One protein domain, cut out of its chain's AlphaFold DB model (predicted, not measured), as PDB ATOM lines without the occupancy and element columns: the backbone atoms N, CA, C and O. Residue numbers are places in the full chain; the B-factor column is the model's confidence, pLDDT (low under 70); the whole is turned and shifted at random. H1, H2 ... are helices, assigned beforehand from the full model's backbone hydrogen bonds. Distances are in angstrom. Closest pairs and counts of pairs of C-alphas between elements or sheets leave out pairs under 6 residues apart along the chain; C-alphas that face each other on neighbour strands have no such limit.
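This is residues 5 to 65 of the 65 residues of an uncharacterized protein of uncultured Clostridium sp (UniProt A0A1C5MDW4). Two helices, H1 and H2, lie side by side and run the same way, and H3 packs crosswise on the side of H2 away from H1. A long loop, residues 22 to 35, runs back from the end of H1 to the start of H2. The printed part has 61 residues with three named helices, H1, H2, H3 in chain order, and no named strand; the class is all helix. It is compact, with a radius of gyration of the C-alphas of 10.8 A and spans of 33 by 23 by 20 A.

H1, residues 5 to 21, begins at C-alpha 5 (175.183, 181.582, 189.738) and is 24.3 A long. H2, residues 36 to 49, is 19.9 A long. H3, residues 53 to 63, is 15.7 A long and ends at C-alpha 63 (197.149, 175.944, 197.977).

H1 and H2 touch at a shallow tilt of 19 degrees, the same way; their closest C-alphas, of Tyr 17 and Thr 47, are 4.6 A apart. H2 touches H3 with residues 42 to 46 alone, about perpendicular at 75 degrees; their closest C-alphas, of Ile 42 and Gly 56, are 5.1 A apart. H1 and H3 are apart. Every O i to N i+4 pair is within hydrogen-bond range in H1 and H3, and 9 of 10 in H2.

The C-alphas farthest apart, of Gly 22 and Lys 65, are 33.2 A apart. The printed part has no cut. The link from H1 to H2 is long, that from H2 to H3 tight. Residues 64 to 65 have pLDDT under 70.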
ATOM      1  N   LYS A   5     174.842 181.014 188.428       92.75
ATOM      2  CA  LYS A   5     175.183 181.582 189.738       92.75
ATOM      3  C   LYS A   5     176.643 182.034 189.787       92.75
ATOM      4  O   LYS A   5     176.919 183.127 190.270       92.75
ATOM      5  N   ALA A   6     177.559 181.215 189.267       92.25
ATOM      6  CA  ALA A   6     178.970 181.582 189.177       92.25
ATOM      7  C   ALA A   6     179.168 182.795 188.254       92.25
ATOM      8  O   ALA A   6     179.891 183.724 188.599       92.25
ATOM      9  N   PHE A   7     178.457 182.830 187.126       92.62
ATOM     10  CA  PHE A   7     178.520 183.939 186.178       92.62
ATOM     11  C   PHE A   7     178.046 185.277 186.769       92.62
ATOM     12  O   PHE A   7     178.755 186.276 186.669       92.62
ATOM     13  N   GLU A   8     176.894 185.301 187.443       95.12
ATOM     14  CA  GLU A   8     176.410 186.517 188.114       95.12
ATOM     15  C   GLU A   8     177.356 186.965 189.238       95.12
ATOM     16  O   GLU A   8     177.599 188.159 189.418       95.12
ATOM     17  N   ARG A   9     177.965 186.015 189.960       96.12
ATOM     18  CA  ARG A   9     178.963 186.333 190.987       96.12
ATOM     19  C   ARG A   9     180.212 186.988 190.393       96.12
ATOM     20  O   ARG A   9     180.687 187.967 190.963       96.12
ATOM     21  N   ILE A  10     180.707 186.493 189.257       95.38
ATOM     22  CA  ILE A  10     181.846 187.089 188.542       95.38
ATOM     23  C   ILE A  10     181.534 188.539 188.163       95.38
ATOM     24  O   ILE A  10     182.326 189.412 188.493       95.38
ATOM     25  N   ARG A  11     180.352 188.823 187.601       95.50
ATOM     26  CA  ARG A  11     179.949 190.193 187.223       95.50
ATOM     27  C   ARG A  11     179.952 191.175 188.391       95.50
ATOM     28  O   ARG A  11     180.396 192.314 188.259       95.50
ATOM     29  N   VAL A  12     179.452 190.740 189.549       97.56
ATOM     30  CA  VAL A  12     179.476 191.561 190.770       97.56
ATOM     31  C   VAL A  12     180.918 191.849 191.199       97.56
ATOM     32  O   VAL A  12     181.231 192.976 191.581       97.56
ATOM     33  N   LEU A  13     181.799 190.850 191.124       97.44
ATOM     34  CA  LEU A  13     183.202 190.990 191.510       97.44
ATOM     35  C   LEU A  13     184.009 191.819 190.503       97.44
ATOM     36  O   LEU A  13     184.823 192.625 190.929       97.44
ATOM     37  N   GLU A  14     183.749 191.703 189.198       95.81
ATOM     38  CA  GLU A  14     184.319 192.580 188.164       95.81
ATOM     39  C   GLU A  14     184.020 194.049 188.458       95.81
ATOM     40  O   GLU A  14     184.925 194.886 188.481       95.81
ATOM     41  N   LYS A  15     182.747 194.357 188.740       97.50
ATOM     42  CA  LYS A  15     182.331 195.714 189.092       97.50
ATOM     43  C   LYS A  15     183.063 196.203 190.342       97.50
ATOM     44  O   LYS A  15     183.617 197.297 190.329       97.50
ATOM     45  N   LYS A  16     183.128 195.371 191.385       97.69
ATOM     46  CA  LYS A  16     183.819 195.710 192.634       97.69
ATOM     47  C   LYS A  16     185.328 195.890 192.436       97.69
ATOM     48  O   LYS A  16     185.915 196.790 193.025       97.69
ATOM     49  N   TYR A  17     185.968 195.082 191.592       97.50
ATOM     50  CA  TYR A  17     187.383 195.240 191.252       97.50
ATOM     51  C   TYR A  17     187.638 196.592 190.582       97.50
ATOM     52  O   TYR A  17     188.552 197.315 190.980       97.50
ATOM     53  N   LYS A  18     186.789 196.972 189.621       97.19
ATOM     54  CA  LYS A  18     186.863 198.274 188.957       97.19
ATOM     55  C   LYS A  18     186.660 199.433 189.930       97.19
ATOM     56  O   LYS A  18     187.404 200.406 189.865       97.19
ATOM     57  N   GLU A  19     185.690 199.324 190.833       97.50
ATOM     58  CA  GLU A  19     185.426 200.328 191.872       97.50
ATOM     59  C   GLU A  19     186.603 200.474 192.848       97.50
ATOM     60  O   GLU A  19     186.979 201.593 193.187       97.50
ATOM     61  N   ASN A  20     187.220 199.361 193.255       97.38
ATOM     62  CA  ASN A  20     188.330 199.362 194.208       97.38
ATOM     63  C   ASN A  20     189.651 199.859 193.599       97.38
ATOM     64  O   ASN A  20     190.422 200.536 194.276       97.38
ATOM     65  N   TRP A  21     189.938 199.493 192.347       96.44
ATOM     66  CA  TRP A  21     191.277 199.632 191.758       96.44
ATOM     67  C   TRP A  21     191.331 200.539 190.526       96.44
ATOM     68  O   TRP A  21     192.411 200.751 189.976       96.44
ATOM     69  N   GLY A  22     190.190 201.065 190.070       96.31
ATOM     70  CA  GLY A  22     190.111 202.013 188.956       96.31
ATOM     71  C   GLY A  22     190.458 201.426 187.585       96.31
ATOM     72  O   GLY A  22     190.715 202.182 186.651       96.31
ATOM     73  N   LYS A  23     190.488 200.095 187.446       94.12
ATOM     74  CA  LYS A  23     190.848 199.402 186.201       94.12
ATOM     75  C   LYS A  23     189.991 198.159 185.980       94.12
ATOM     76  O   LYS A  23     189.537 197.534 186.936       94.12
ATOM     77  N   ASP A  24     189.788 197.809 184.717       95.62
ATOM     78  CA  ASP A  24     189.098 196.580 184.334       95.62
ATOM     79  C   ASP A  24     190.001 195.357 184.539       95.62
ATOM     80  O   ASP A  24     191.233 195.456 184.557       95.62
ATOM     81  N   VAL A  25     189.382 194.192 184.718       93.94
ATOM     82  CA  VAL A  25     190.125 192.942 184.845       93.94
ATOM     83  C   VAL A  25     190.646 192.504 183.476       93.94
ATOM     84  O   VAL A  25     189.903 192.448 182.499       93.94
ATOM     85  N   ASP A  26     191.933 192.163 183.411       93.88
ATOM     86  CA  ASP A  26     192.570 191.689 182.185       93.88
ATOM     87  C   ASP A  26     192.289 190.198 181.949       93.88
ATOM     88  O   ASP A  26     192.888 189.315 182.565       93.88
ATOM     89  N   TYR A  27     191.370 189.923 181.027       92.06
ATOM     90  CA  TYR A  27     191.018 188.568 180.601       92.06
ATOM     91  C   TYR A  27     191.989 187.965 179.578       92.06
ATOM     92  O   TYR A  27     191.911 186.765 179.312       92.06
ATOM     93  N   THR A  28     192.909 188.745 179.004       94.31
ATOM     94  CA  THR A  28     193.855 188.238 177.990       94.31
ATOM     95  C   THR A  28     194.870 187.257 178.582       94.31
ATOM     96  O   THR A  28     195.379 186.386 177.880       94.31
ATOM     97  N   ILE A  29     195.093 187.342 179.896       92.31
ATOM     98  CA  ILE A  29     195.988 186.482 180.682       92.31
ATOM     99  C   ILE A  29     195.262 185.311 181.366       92.31
ATOM    100  O   ILE A  29     195.826 184.671 182.254       92.31
ATOM    101  N   LEU A  30     194.006 185.032 180.996       90.69
ATOM    102  CA  LEU A  30     193.208 183.966 181.600       90.69
ATOM    103  C   LEU A  30     193.778 182.573 181.247       90.69
ATOM    104  O   LEU A  30     193.835 182.212 180.068       90.69
ATOM    105  N   PRO A  31     194.154 181.745 182.240       89.62
ATOM    106  CA  PRO A  31     194.679 180.406 181.980       89.62
ATOM    107  C   PRO A  31     193.649 179.477 181.323       89.62
ATOM    108  O   PRO A  31     192.461 179.486 181.654       89.62
ATOM    109  N   LYS A  32     194.118 178.604 180.421       88.50
ATOM    110  CA  LYS A  32     193.277 177.559 179.816       88.50
ATOM    111  C   LYS A  32     192.841 176.530 180.865       88.50
ATOM    112  O   LYS A  32     193.601 176.197 181.771       88.50
ATOM    113  N   GLY A  33     191.633 175.987 180.700       86.81
ATOM    114  CA  GLY A  33     191.094 174.936 181.576       86.81
ATOM    115  C   GLY A  33     190.567 175.432 182.925       86.81
ATOM    116  O   GLY A  33     190.293 174.617 183.802       86.81
ATOM    117  N   ILE A  34     190.424 176.745 183.106       90.19
ATOM    118  CA  ILE A  34     189.802 177.326 184.295       90.19
ATOM    119  C   ILE A  34     188.284 177.091 184.291       90.19
ATOM    120  O   ILE A  34     187.616 177.285 183.272       90.19
ATOM    121  N   THR A  35     187.727 176.672 185.429       92.06
ATOM    122  CA  THR A  35     186.270 176.573 185.606       92.06
ATOM    123  C   THR A  35     185.680 177.907 186.065       92.06
ATOM    124  O   THR A  35     186.397 178.792 186.540       92.06
ATOM    125  N   GLN A  36     184.358 178.069 185.954       91.12
ATOM    126  CA  GLN A  36     183.687 179.280 186.438       91.12
ATOM    127  C   GLN A  36     183.818 179.425 187.959       91.12
ATOM    128  O   GLN A  36     183.956 180.531 188.466       91.12
ATOM    129  N   GLU A  37     183.830 178.310 188.684       92.88
ATOM    130  CA  GLU A  37     183.990 178.257 190.135       92.88
ATOM    131  C   GLU A  37     185.396 178.698 190.556       92.88
ATOM    132  O   GLU A  37     185.532 179.527 191.451       92.88
ATOM    133  N   MET A  38     186.436 178.226 189.857       93.69
ATOM    134  CA  MET A  38     187.805 178.705 190.077       93.69
ATOM    135  C   MET A  38     187.915 180.204 189.806       93.69
ATOM    136  O   MET A  38     188.577 180.924 190.551       93.69
ATOM    137  N   LEU A  39     187.251 180.678 188.749       94.25
ATOM    138  CA  LEU A  39     187.242 182.090 188.405       94.25
ATOM    139  C   LEU A  39     186.577 182.926 189.503       94.25
ATOM    140  O   LEU A  39     187.134 183.950 189.874       94.25
ATOM    141  N   VAL A  40     185.465 182.474 190.093       95.94
ATOM    142  CA  VAL A  40     184.858 183.139 191.262       95.94
ATOM    143  C   VAL A  40     185.870 183.267 192.401       95.94
ATOM    144  O   VAL A  40     186.072 184.372 192.895       95.94
ATOM    145  N   THR A  41     186.556 182.183 192.778       95.69
ATOM    146  CA  THR A  41     187.546 182.212 193.869       95.69
ATOM    147  C   THR A  41     188.700 183.177 193.583       95.69
ATOM    148  O   THR A  41     189.130 183.921 194.463       95.69
ATOM    149  N   ILE A  42     189.187 183.207 192.340       95.81
ATOM    150  CA  ILE A  42     190.224 184.157 191.917       95.81
ATOM    151  C   ILE A  42     189.706 185.588 192.023       95.81
ATOM    152  O   ILE A  42     190.394 186.442 192.575       95.81
ATOM    153  N   PHE A  43     188.490 185.840 191.543       96.56
ATOM    154  CA  PHE A  43     187.869 187.157 191.575       96.56
ATOM    155  C   PHE A  43     187.657 187.673 192.997       96.56
ATOM    156  O   PHE A  43     187.954 188.835 193.265       96.56
ATOM    157  N   GLU A  44     187.206 186.823 193.920       96.25
ATOM    158  CA  GLU A  44     187.050 187.183 195.335       96.25
ATOM    159  C   GLU A  44     188.374 187.666 195.926       96.25
ATOM    160  O   GLU A  44     188.416 188.725 196.548       96.25
ATOM    161  N   ARG A  45     189.471 186.970 195.615       95.50
ATOM    162  CA  ARG A  45     190.813 187.360 196.045       95.50
ATOM    163  C   ARG A  45     191.285 188.670 195.412       95.50
ATOM    164  O   ARG A  45     191.657 189.595 196.127       95.50
ATOM    165  N   ILE A  46     191.318 188.751 194.080       96.38
ATOM    166  CA  ILE A  46     191.921 189.906 193.390       96.38
ATOM    167  C   ILE A  46     191.138 191.193 193.648       96.38
ATOM    168  O   ILE A  46     191.712 192.277 193.634       96.38
ATOM    169  N   THR A  47     189.839 191.087 193.939       97.00
ATOM    170  CA  THR A  47     189.011 192.231 194.338       97.00
ATOM    171  C   THR A  47     189.510 192.871 195.633       97.00
ATOM    172  O   THR A  47     189.444 194.094 195.768       97.00
ATOM    173  N   GLU A  48     190.047 192.077 196.558       95.56
ATOM    174  CA  GLU A  48     190.595 192.548 197.832       95.56
ATOM    175  C   GLU A  48     192.062 192.981 197.732       95.56
ATOM    176  O   GLU A  48     192.483 193.865 198.471       95.56
ATOM    177  N   THR A  49     192.842 192.385 196.827       95.69
ATOM    178  CA  THR A  49     194.303 192.578 196.774       95.69
ATOM    179  C   THR A  49     194.796 193.452 195.621       95.69
ATOM    180  O   THR A  49     195.941 193.897 195.650       95.69
ATOM    181  N   GLY A  50     193.985 193.665 194.583       94.31
ATOM    182  CA  GLY A  50     194.375 194.401 193.372       94.31
ATOM    183  C   GLY A  50     195.307 193.622 192.442       94.31
ATOM    184  O   GLY A  50     195.801 194.166 191.446       94.31
ATOM    185  N   GLU A  51     195.541 192.346 192.754       95.50
ATOM    186  CA  GLU A  51     196.353 191.417 191.971       95.50
ATOM    187  C   GLU A  51     195.745 191.167 190.575       95.50
ATOM    188  O   GLU A  51     194.601 191.524 190.284       95.50
ATOM    189  N   SER A  52     196.528 190.560 189.680       94.38
ATOM    190  CA  SER A  52     196.043 190.102 188.374       94.38
ATOM    191  C   SER A  52     195.352 188.736 188.484       94.38
ATOM    192  O   SER A  52     195.618 187.976 189.421       94.38
ATOM    193  N   ILE A  53     194.517 188.382 187.493       94.19
ATOM    194  CA  ILE A  53     193.925 187.032 187.386       94.19
ATOM    195  C   ILE A  53     195.008 185.954 187.462       94.19
ATOM    196  O   ILE A  53     194.835 184.965 188.171       94.19
ATOM    197  N   LEU A  54     196.129 186.149 186.757       94.50
ATOM    198  CA  LEU A  54     197.222 185.181 186.728       94.50
ATOM    199  C   LEU A  54     197.824 184.974 188.123       94.50
ATOM    200  O   LEU A  54     197.962 183.837 188.565       94.50
ATOM    201  N   THR A  55     198.104 186.055 188.857       94.75
ATOM    202  CA  THR A  55     198.610 185.961 190.236       94.75
ATOM    203  C   THR A  55     197.607 185.267 191.156       94.75
ATOM    204  O   THR A  55     197.996 184.425 191.967       94.75
ATOM    205  N   GLY A  56     196.313 185.578 191.026       94.81
ATOM    206  CA  GLY A  56     195.265 184.908 191.793       94.81
ATOM    207  C   GLY A  56     195.185 183.407 191.494       94.81
ATOM    208  O   GLY A  56     195.063 182.600 192.415       94.81
ATOM    209  N   TYR A  57     195.323 183.024 190.224       94.44
ATOM    210  CA  TYR A  57     195.317 181.631 189.781       94.44
ATOM    211  C   TYR A  57     196.516 180.834 190.306       94.44
ATOM    212  O   TYR A  57     196.332 179.749 190.860       94.44
ATOM    213  N   GLU A  58     197.734 181.366 190.180       93.38
ATOM    214  CA  GLU A  58     198.945 180.685 190.656       93.38
ATOM    215  C   GLU A  58     198.893 180.446 192.171       93.38
ATOM    216  O   GLU A  58     199.233 179.362 192.653       93.38
ATOM    217  N   LYS A  59     198.370 181.413 192.934       92.44
ATOM    218  CA  LYS A  59     198.175 181.264 194.383       92.44
ATOM    219  C   LYS A  59     197.121 180.212 194.727       92.44
ATOM    220  O   LYS A  59     197.355 179.412 195.628       92.44
ATOM    221  N   LEU A  60     196.009 180.163 193.991       90.75
ATOM    222  CA  LEU A  60     194.984 179.129 194.169       90.75
ATOM    223  C   LEU A  60     195.552 177.722 193.916       90.75
ATOM    224  O   LEU A  60     195.320 176.798 194.695       90.75
ATOM    225  N   LYS A  61     196.352 177.565 192.855       87.69
ATOM    226  CA  LYS A  61     197.051 176.309 192.549       87.69
ATOM    227  C   LYS A  61     198.035 175.900 193.638       87.69
ATOM    228  O   LYS A  61     198.102 174.726 193.986       87.69
ATOM    229  N   SER A  62     198.778 176.865 194.170       83.00
ATOM    230  CA  SER A  62     199.768 176.648 195.231       83.00
ATOM    231  C   SER A  62     199.150 176.090 196.515       83.00
ATOM    232  O   SER A  62     199.815 175.359 197.233       83.00
ATOM    233  N   GLN A  63     197.885 176.419 196.798       75.31
ATOM    234  CA  GLN A  63     197.149 175.944 197.977       75.31
ATOM    235  C   GLN A  63     196.527 174.552 197.800       75.31
ATOM    236  O   GLN A  63     196.088 173.953 198.776       75.31
ATOM    237  N   SER A  64     196.450 174.052 196.565       62.47
ATOM    238  CA  SER A  64     195.896 172.727 196.246       62.47
ATOM    239  C   SER A  64     196.973 171.632 196.183       62.47
ATOM    240  O   SER A  64     196.685 170.522 195.733       62.47
ATOM    241  N   LYS A  65     198.212 171.956 196.567       53.47
ATOM    242  CA  LYS A  65     199.389 171.080 196.583       53.47
ATOM    243  C   LYS A  65     199.806 170.802 198.020       53.47
ATOM    244  O   LYS A  65     200.225 169.654 198.266       53.47
TER     245      LYS A  65